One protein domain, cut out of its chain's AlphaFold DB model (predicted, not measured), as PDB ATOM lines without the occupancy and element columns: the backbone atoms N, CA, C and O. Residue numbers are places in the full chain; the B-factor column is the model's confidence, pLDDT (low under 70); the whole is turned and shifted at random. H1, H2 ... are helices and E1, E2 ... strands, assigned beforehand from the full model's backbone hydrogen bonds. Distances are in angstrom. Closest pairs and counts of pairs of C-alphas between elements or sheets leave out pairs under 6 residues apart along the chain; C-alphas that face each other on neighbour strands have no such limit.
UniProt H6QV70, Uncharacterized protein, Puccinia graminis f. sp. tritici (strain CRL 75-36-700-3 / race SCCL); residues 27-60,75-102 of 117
ATOM      1  N   PHE A  27      -9.122 -43.596  -0.087       92.38
ATOM      2  CA  PHE A  27     -10.500 -43.401  -0.550       92.38
ATOM      3  C   PHE A  27     -10.970 -44.561  -1.437       92.38
ATOM      4  O   PHE A  27     -12.050 -45.101  -1.219       92.38
ATOM      5  N   GLN A  28     -10.137 -45.014  -2.379       93.19
ATOM      6  CA  GLN A  28     -10.470 -46.164  -3.231       93.19
ATOM      7  C   GLN A  28     -10.653 -47.458  -2.429       93.19
ATOM      8  O   GLN A  28     -11.561 -48.235  -2.709       93.19
ATOM      9  N   VAL A  29      -9.849 -47.673  -1.387       93.00
ATOM     10  CA  VAL A  29     -10.035 -48.804  -0.467       93.00
ATOM     11  C   VAL A  29     -11.402 -48.751   0.206       93.00
ATOM     12  O   VAL A  29     -12.085 -49.768   0.259       93.00
ATOM     13  N   MET A  30     -11.838 -47.578   0.668       95.44
ATOM     14  CA  MET A  30     -13.166 -47.428   1.270       95.44
ATOM     15  C   MET A  30     -14.286 -47.755   0.281       95.44
ATOM     16  O   MET A  30     -15.236 -48.426   0.669       95.44
ATOM     17  N   LYS A  31     -14.153 -47.369  -0.995       96.19
ATOM     18  CA  LYS A  31     -15.107 -47.753  -2.050       96.19
ATOM     19  C   LYS A  31     -15.220 -49.261  -2.210       96.19
ATOM     20  O   LYS A  31     -16.325 -49.790  -2.277       96.19
ATOM     21  N   VAL A  32     -14.084 -49.955  -2.251       94.75
ATOM     22  CA  VAL A  32     -14.043 -51.418  -2.390       94.75
ATOM     23  C   VAL A  32     -14.641 -52.100  -1.161       94.75
ATOM     24  O   VAL A  32     -15.450 -53.012  -1.311       94.75
ATOM     25  N   VAL A  33     -14.288 -51.644   0.045       95.62
ATOM     26  CA  VAL A  33     -14.824 -52.184   1.303       95.62
ATOM     27  C   VAL A  33     -16.341 -51.997   1.377       95.62
ATOM     28  O   VAL A  33     -17.050 -52.969   1.614       95.62
ATOM     29  N   ASN A  34     -16.844 -50.790   1.101       97.06
ATOM     30  CA  ASN A  34     -18.281 -50.508   1.099       97.06
ATOM     31  C   ASN A  34     -19.024 -51.289   0.014       97.06
ATOM     32  O   ASN A  34     -20.087 -51.844   0.269       97.06
ATOM     33  N   SER A  35     -18.450 -51.402  -1.184       96.31
ATOM     34  CA  SER A  35     -19.051 -52.183  -2.269       96.31
ATOM     35  C   SER A  35     -19.146 -53.668  -1.906       96.31
ATOM     36  O   SER A  35     -20.198 -54.274  -2.084       96.31
ATOM     37  N   ALA A  36     -18.082 -54.245  -1.334       94.62
ATOM     38  CA  ALA A  36     -18.087 -55.627  -0.850       94.62
ATOM     39  C   ALA A  36     -19.107 -55.840   0.280       94.62
ATOM     40  O   ALA A  36     -19.760 -56.881   0.332       94.62
ATOM     41  N   HIS A  37     -19.267 -54.841   1.149       96.81
ATOM     42  CA  HIS A  37     -20.219 -54.884   2.253       96.81
ATOM     43  C   HIS A  37     -21.662 -54.545   1.860       96.81
ATOM     44  O   HIS A  37     -22.576 -54.716   2.659       96.81
ATOM     45  N   GLY A  38     -21.917 -54.124   0.619       96.31
ATOM     46  CA  GLY A  38     -23.256 -53.724   0.177       96.31
ATOM     47  C   GLY A  38     -23.710 -52.366   0.726       96.31
ATOM     48  O   GLY A  38     -24.906 -52.112   0.813       96.31
ATOM     49  N   THR A  39     -22.767 -51.496   1.088       96.25
ATOM     50  CA  THR A  39     -22.978 -50.134   1.606       96.25
ATOM     51  C   THR A  39     -22.340 -49.079   0.696       96.25
ATOM     52  O   THR A  39     -21.807 -48.079   1.164       96.25
ATOM     53  N   ALA A  40     -22.336 -49.313  -0.622       96.50
ATOM     54  CA  ALA A  40     -21.781 -48.369  -1.593       96.50
ATOM     55  C   ALA A  40     -22.383 -46.960  -1.414       96.50
ATOM     56  O   ALA A  40     -23.597 -46.819  -1.284       96.50
ATOM     57  N   GLY A  41     -21.531 -45.932  -1.401       96.00
ATOM     58  CA  GLY A  41     -21.901 -44.552  -1.079       96.00
ATOM     59  C   GLY A  41     -21.499 -44.136   0.341       96.00
ATOM     60  O   GLY A  41     -21.148 -42.977   0.556       96.00
ATOM     61  N   GLU A  42     -21.428 -45.072   1.293       96.31
ATOM     62  CA  GLU A  42     -21.007 -44.777   2.672       96.31
ATOM     63  C   GLU A  42     -19.530 -44.360   2.776       96.31
ATOM     64  O   GLU A  42     -19.114 -43.820   3.795       96.31
ATOM     65  N   GLU A  43     -18.711 -44.525   1.728       95.38
ATOM     66  CA  GLU A  43     -17.352 -43.971   1.700       95.38
ATOM     67  C   GLU A  43     -17.297 -42.431   1.724       95.38
ATOM     68  O   GLU A  43     -16.220 -41.862   1.941       95.38
ATOM     69  N   TYR A  44     -18.432 -41.773   1.463       94.69
ATOM     70  CA  TYR A  44     -18.614 -40.324   1.541       94.69
ATOM     71  C   TYR A  44     -19.222 -39.878   2.880       94.69
ATOM     72  O   TYR A  44     -19.206 -38.684   3.172       94.69
ATOM     73  N   ASN A  45     -19.732 -40.811   3.692       94.38
ATOM     74  CA  ASN A  45     -20.315 -40.520   4.995       94.38
ATOM     75  C   ASN A  45     -19.203 -40.407   6.060       94.38
ATOM     76  O   ASN A  45     -18.533 -41.411   6.336       94.38
ATOM     77  N   PRO A  46     -18.985 -39.231   6.683       89.00
ATOM     78  CA  PRO A  46     -17.995 -39.091   7.755       89.00
ATOM     79  C   PRO A  46     -18.328 -39.960   8.979       89.00
ATOM     80  O   PRO A  46     -17.417 -40.405   9.678       89.00
ATOM     81  N   ASP A  47     -19.610 -40.283   9.177       92.31
ATOM     82  CA  ASP A  47     -20.117 -41.080  10.290       92.31
ATOM     83  C   ASP A  47     -20.382 -42.545   9.936       92.31
ATOM     84  O   ASP A  47     -21.106 -43.243  10.649       92.31
ATOM     85  N   SER A  48     -19.756 -43.051   8.867       95.00
ATOM     86  CA  SER A  48     -19.898 -44.450   8.458       95.00
ATOM     87  C   SER A  48     -19.673 -45.413   9.633       95.00
ATOM     88  O   SER A  48     -18.659 -45.349  10.340       95.00
ATOM     89  N   ALA A  49     -20.614 -46.343   9.805       95.50
ATOM     90  CA  ALA A  49     -20.534 -47.426  10.787       95.50
ATOM     91  C   ALA A  49     -19.589 -48.563  10.349       95.50
ATOM     92  O   ALA A  49     -19.353 -49.500  11.107       95.50
ATOM     93  N   LEU A  50     -19.074 -48.522   9.114       97.00
ATOM     94  CA  LEU A  50     -18.202 -49.558   8.560       97.00
ATOM     95  C   LEU A  50     -16.733 -49.132   8.560       97.00
ATOM     96  O   LEU A  50     -15.874 -49.815   9.117       97.00
ATOM     97  N   ILE A  51     -16.418 -48.035   7.875       96.38
ATOM     98  CA  ILE A  51     -15.034 -47.645   7.626       96.38
ATOM     99  C   ILE A  51     -14.891 -46.133   7.614       96.38
ATOM    100  O   ILE A  51     -15.603 -45.444   6.891       96.38
ATOM    101  N   ARG A  52     -13.918 -45.618   8.366       94.75
ATOM    102  CA  ARG A  52     -13.590 -44.187   8.387       94.75
ATOM    103  C   ARG A  52     -12.158 -43.945   7.936       94.75
ATOM    104  O   ARG A  52     -11.313 -44.845   7.976       94.75
ATOM    105  N   ARG A  53     -11.885 -42.733   7.449       90.38
ATOM    106  CA  ARG A  53     -10.558 -42.362   6.949       90.38
ATOM    107  C   ARG A  53      -9.761 -41.609   7.995       90.38
ATOM    108  O   ARG A  53     -10.261 -40.676   8.602       90.38
ATOM    109  N   TYR A  54      -8.474 -41.912   8.059       87.75
ATOM    110  CA  TYR A  54      -7.496 -41.087   8.747       87.75
ATOM    111  C   TYR A  54      -6.345 -40.725   7.804       87.75
ATOM    112  O   TYR A  54      -5.834 -41.560   7.058       87.75
ATOM    113  N   HIS A  55      -5.900 -39.472   7.816       79.81
ATOM    114  CA  HIS A  55      -4.662 -39.064   7.154       79.81
ATOM    115  C   HIS A  55      -4.072 -37.818   7.820       79.81
ATOM    116  O   HIS A  55      -4.780 -37.082   8.502       79.81
ATOM    117  N   ALA A  56      -2.785 -37.547   7.585       71.38
ATOM    118  CA  ALA A  56      -2.072 -36.438   8.230       71.38
ATOM    119  C   ALA A  56      -2.762 -35.068   8.057       71.38
ATOM    120  O   ALA A  56      -2.761 -34.267   8.984       71.38
ATOM    121  N   GLY A  57      -3.399 -34.834   6.905       74.81
ATOM    122  CA  GLY A  57      -4.114 -33.589   6.605       74.81
ATOM    123  C   GLY A  57      -5.571 -33.521   7.079       74.81
ATOM    124  O   GLY A  57      -6.284 -32.638   6.619       74.81
ATOM    125  N   THR A  58      -6.059 -34.460   7.900       78.00
ATOM    126  CA  THR A  58      -7.381 -34.303   8.543       78.00
ATOM    127  C   THR A  58      -7.248 -33.290   9.685       78.00
ATOM    128  O   THR A  58      -6.170 -33.201  10.275       78.00
ATOM    129  N   GLY A  59      -8.305 -32.538  10.006       83.25
ATOM    130  CA  GLY A  59      -8.323 -31.719  11.219       83.25
ATOM    131  C   GLY A  59      -8.122 -32.582  12.467       83.25
ATOM    132  O   GLY A  59      -8.452 -33.769  12.464       83.25
ATOM    133  N   ASP A  60      -7.549 -32.010  13.523       85.56
ATOM    134  CA  ASP A  60      -7.184 -32.791  14.711       85.56
ATOM    135  C   ASP A  60      -8.410 -33.337  15.461       85.56
ATOM    136  O   ASP A  60      -8.371 -34.474  15.921       85.56
ATOM    137  N   PHE A  75     -17.219 -48.335  14.895       96.31
ATOM    138  CA  PHE A  75     -16.989 -48.900  13.568       96.31
ATOM    139  C   PHE A  75     -15.742 -49.811  13.561       96.31
ATOM    140  O   PHE A  75     -14.808 -49.612  14.349       96.31
ATOM    141  N   PRO A  76     -15.681 -50.820  12.674       96.12
ATOM    142  CA  PRO A  76     -14.640 -51.848  12.684       96.12
ATOM    143  C   PRO A  76     -13.386 -51.507  11.871       96.12
ATOM    144  O   PRO A  76     -12.382 -52.201  12.024       96.12
ATOM    145  N   CYS A  77     -13.410 -50.522  10.965       95.81
ATOM    146  CA  CYS A  77     -12.307 -50.316  10.021       95.81
ATOM    147  C   CYS A  77     -11.788 -48.877   9.973       95.81
ATOM    148  O   CYS A  77     -12.556 -47.922   9.876       95.81
ATOM    149  N   ILE A  78     -10.464 -48.733   9.913       94.31
ATOM    150  CA  ILE A  78      -9.809 -47.468   9.559       94.31
ATOM    151  C   ILE A  78      -9.046 -47.655   8.249       94.31
ATOM    152  O   ILE A  78      -8.230 -48.568   8.126       94.31
ATOM    153  N   SER A  79      -9.268 -46.762   7.286       93.50
ATOM    154  CA  SER A  79      -8.423 -46.614   6.096       93.50
ATOM    155  C   SER A  79      -7.461 -45.452   6.298       93.50
ATOM    156  O   SER A  79      -7.896 -44.327   6.544       93.50
ATOM    157  N   SER A  80      -6.156 -45.695   6.194       91.06
ATOM    158  CA  SER A  80      -5.162 -44.655   6.430       91.06
ATOM    159  C   SER A  80      -3.919 -44.763   5.563       91.06
ATOM    160  O   SER A  80      -3.551 -45.814   5.047       91.06
ATOM    161  N   THR A  81      -3.229 -43.636   5.435       86.94
ATOM    162  CA  THR A  81      -1.811 -43.643   5.063       86.94
ATOM    163  C   THR A  81      -0.956 -44.164   6.220       86.94
ATOM    164  O   THR A  81      -1.423 -44.248   7.361       86.94
ATOM    165  N   MET A  82       0.315 -44.479   5.959       76.19
ATOM    166  CA  MET A  82       1.245 -44.927   7.011       76.19
ATOM    167  C   MET A  82       1.467 -43.889   8.128       76.19
ATOM    168  O   MET A  82       2.019 -44.228   9.168       76.19
ATOM    169  N   ALA A  83       0.975 -42.654   7.959       65.69
ATOM    170  CA  ALA A  83       1.006 -41.595   8.967       65.69
ATOM    171  C   ALA A  83       0.269 -41.937  10.275       65.69
ATOM    172  O   ALA A  83       0.545 -41.326  11.297       65.69
ATOM    173  N   LEU A  84      -0.629 -42.928  10.278       65.19
ATOM    174  CA  LEU A  84      -1.258 -43.431  11.512       65.19
ATOM    175  C   LEU A  84      -0.267 -44.176  12.440       65.19
ATOM    176  O   LEU A  84      -0.668 -44.711  13.474       65.19
ATOM    177  N   GLY A  85       0.990 -44.325  12.009       61.03
ATOM    178  CA  GLY A  85       1.985 -45.231  12.565       61.03
ATOM    179  C   GLY A  85       2.541 -44.860  13.946       61.03
ATOM    180  O   GLY A  85       2.929 -43.727  14.210       61.03
ATOM    181  N   LEU A  86       2.661 -45.912  14.764       52.94
ATOM    182  CA  LEU A  86       3.509 -46.130  15.951       52.94
ATOM    183  C   LEU A  86       3.195 -45.403  17.269       52.94
ATOM    184  O   LEU A  86       3.472 -45.987  18.313       52.94
ATOM    185  N   SER A  87       2.605 -44.207  17.285       54.94
ATOM    186  CA  SER A  87       2.376 -43.476  18.554       54.94
ATOM    187  C   SER A  87       1.066 -43.825  19.276       54.94
ATOM    188  O   SER A  87       0.865 -43.454  20.430       54.94
ATOM    189  N   GLN A  88       0.159 -44.537  18.609       66.94
ATOM    190  CA  GLN A  88      -1.169 -44.862  19.126       66.94
ATOM    191  C   GLN A  88      -1.233 -46.297  19.653       66.94
ATOM    192  O   GLN A  88      -0.771 -47.242  19.013       66.94
ATOM    193  N   ASN A  89      -1.872 -46.474  20.812       73.12
ATOM    194  CA  ASN A  89      -2.135 -47.797  21.364       73.12
ATOM    195  C   ASN A  89      -3.321 -48.460  20.642       73.12
ATOM    196  O   ASN A  89      -4.480 -48.111  20.878       73.12
ATOM    197  N   TRP A  90      -3.019 -49.423  19.771       81.81
ATOM    198  CA  TRP A  90      -3.973 -50.095  18.886       81.81
ATOM    199  C   TRP A  90      -4.492 -51.437  19.428       81.81
ATOM    200  O   TRP A  90      -4.704 -52.359  18.651       81.81
ATOM    201  N   LYS A  91      -4.764 -51.566  20.739       86.00
ATOM    202  CA  LYS A  91      -5.192 -52.846  21.366       86.00
ATOM    203  C   LYS A  91      -6.380 -53.542  20.688       86.00
ATOM    204  O   LYS A  91      -6.510 -54.760  20.772       86.00
ATOM    205  N   ARG A  92      -7.279 -52.771  20.061       90.81
ATOM    206  CA  ARG A  92      -8.456 -53.310  19.366       90.81
ATOM    207  C   ARG A  92      -8.104 -53.932  18.014       90.81
ATOM    208  O   ARG A  92      -8.830 -54.810  17.566       90.81
ATOM    209  N   VAL A  93      -7.038 -53.484  17.348       91.12
ATOM    210  CA  VAL A  93      -6.678 -53.963  16.007       91.12
ATOM    211  C   VAL A  93      -6.396 -55.464  16.063       91.12
ATOM    212  O   VAL A  93      -5.541 -55.934  16.805       91.12
ATOM    213  N   ARG A  94      -7.137 -56.230  15.260       93.31
ATOM    214  CA  ARG A  94      -6.942 -57.681  15.098       93.31
ATOM    215  C   ARG A  94      -6.394 -58.034  13.725       93.31
ATOM    216  O   ARG A  94      -5.897 -59.136  13.510       93.31
ATOM    217  N   ARG A  95      -6.477 -57.090  12.788       91.25
ATOM    218  CA  ARG A  95      -6.058 -57.265  11.408       91.25
ATOM    219  C   ARG A  95      -5.399 -55.998  10.885       91.25
ATOM    220  O   ARG A  95      -5.968 -54.917  11.000       91.25
ATOM    221  N   VAL A  96      -4.246 -56.137  10.243       89.56
ATOM    222  CA  VAL A  96      -3.621 -55.052   9.485       89.56
ATOM    223  C   VAL A  96      -3.493 -55.488   8.034       89.56
ATOM    224  O   VAL A  96      -3.007 -56.577   7.748       89.56
ATOM    225  N   ILE A  97      -3.941 -54.650   7.106       89.69
ATOM    226  CA  ILE A  97      -3.829 -54.895   5.670       89.69
ATOM    227  C   ILE A  97      -2.957 -53.804   5.068       89.69
ATOM    228  O   ILE A  97      -3.304 -52.628   5.132       89.69
ATOM    229  N   HIS A  98      -1.844 -54.192   4.454       87.31
ATOM    230  CA  HIS A  98      -1.000 -53.281   3.691       87.31
ATOM    231  C   HIS A  98      -1.350 -53.372   2.212       87.31
ATOM    232  O   HIS A  98      -1.096 -54.392   1.572       87.31
ATOM    233  N   MET A  99      -1.913 -52.299   1.667       85.44
ATOM    234  CA  MET A  99      -2.146 -52.176   0.235       85.44
ATOM    235  C   MET A  99      -0.834 -51.773  -0.445       85.44
ATOM    236  O   MET A  99      -0.374 -50.634  -0.318       85.44
ATOM    237  N   GLY A 100      -0.210 -52.725  -1.140       71.12
ATOM    238  CA  GLY A 100       1.057 -52.516  -1.839       71.12
ATOM    239  C   GLY A 100       0.907 -51.695  -3.126       71.12
ATOM    240  O   GLY A 100      -0.185 -51.580  -3.693       71.12
ATOM    241  N   ARG A 101       2.022 -51.150  -3.638       59.22
ATOM    242  CA  ARG A 101       2.088 -50.667  -5.030       59.22
ATOM    243  C   ARG A 101       2.135 -51.881  -5.956       59.22
ATOM    244  O   ARG A 101       3.111 -52.619  -5.943       59.22
ATOM    245  N   GLY A 102       1.105 -52.060  -6.780       48.66
ATOM    246  CA  GLY A 102       1.208 -52.926  -7.953       48.66
ATOM    247  C   GLY A 102       2.105 -52.253  -8.989       48.66
ATOM    248  O   GLY A 102       1.913 -51.076  -9.301       48.66
TER     249      GLY A 102
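What this domain is: This is residues 27 to 60 and 75 to 102 of the 117 residues of an uncharacterized protein of Puccinia graminis f. sp. tritici (strain CRL 75-36-700-3 / race SCCL) (UniProt H6QV70). This is a loop-rich model with little regular structure: helix H1 packs with residues 27 to 34 on a ribbon of two parallel strands, E1 and E2, while E3 runs separately near E2. Residues 85 to 91 stick out in a loop. The 62 printed residues hold H1, E1, E2, E3 in that order, mixed in class, with 24 residues in named elements. The whole is compact, radius of gyration of the C-alphas 12.1 A, spanning 33 by 30 by 23 A.

Where its parts are: H1, residues 27 to 37, begins at C-alpha (-10.500, -43.401, -0.550) and is 15.3 A long. E1 is residues 51 to 54, E2 77 to 80. E3, residues 95 to 99, measures 12.9 A and ends at C-alpha (-2.146, -52.176, 0.235).

How they stand to each other: In H1 every O i to N i+4 pair is within hydrogen-bond range. The closest C-alphas of H1 and E1, Met 30 and Ile 51, are 6.6 A apart. E1 and E2 are parallel at 29 degrees, with N 54 and O 79 at 2.9 A. E3 pairs with no named strand.

The domain as a whole: Residues 61 to 74 are not printed, a C-alpha gap of 18.9 A. The links H1 to E1 and E2 to E3 are long. Residues 83 to 88 and 101 to 102 have pLDDT under 70.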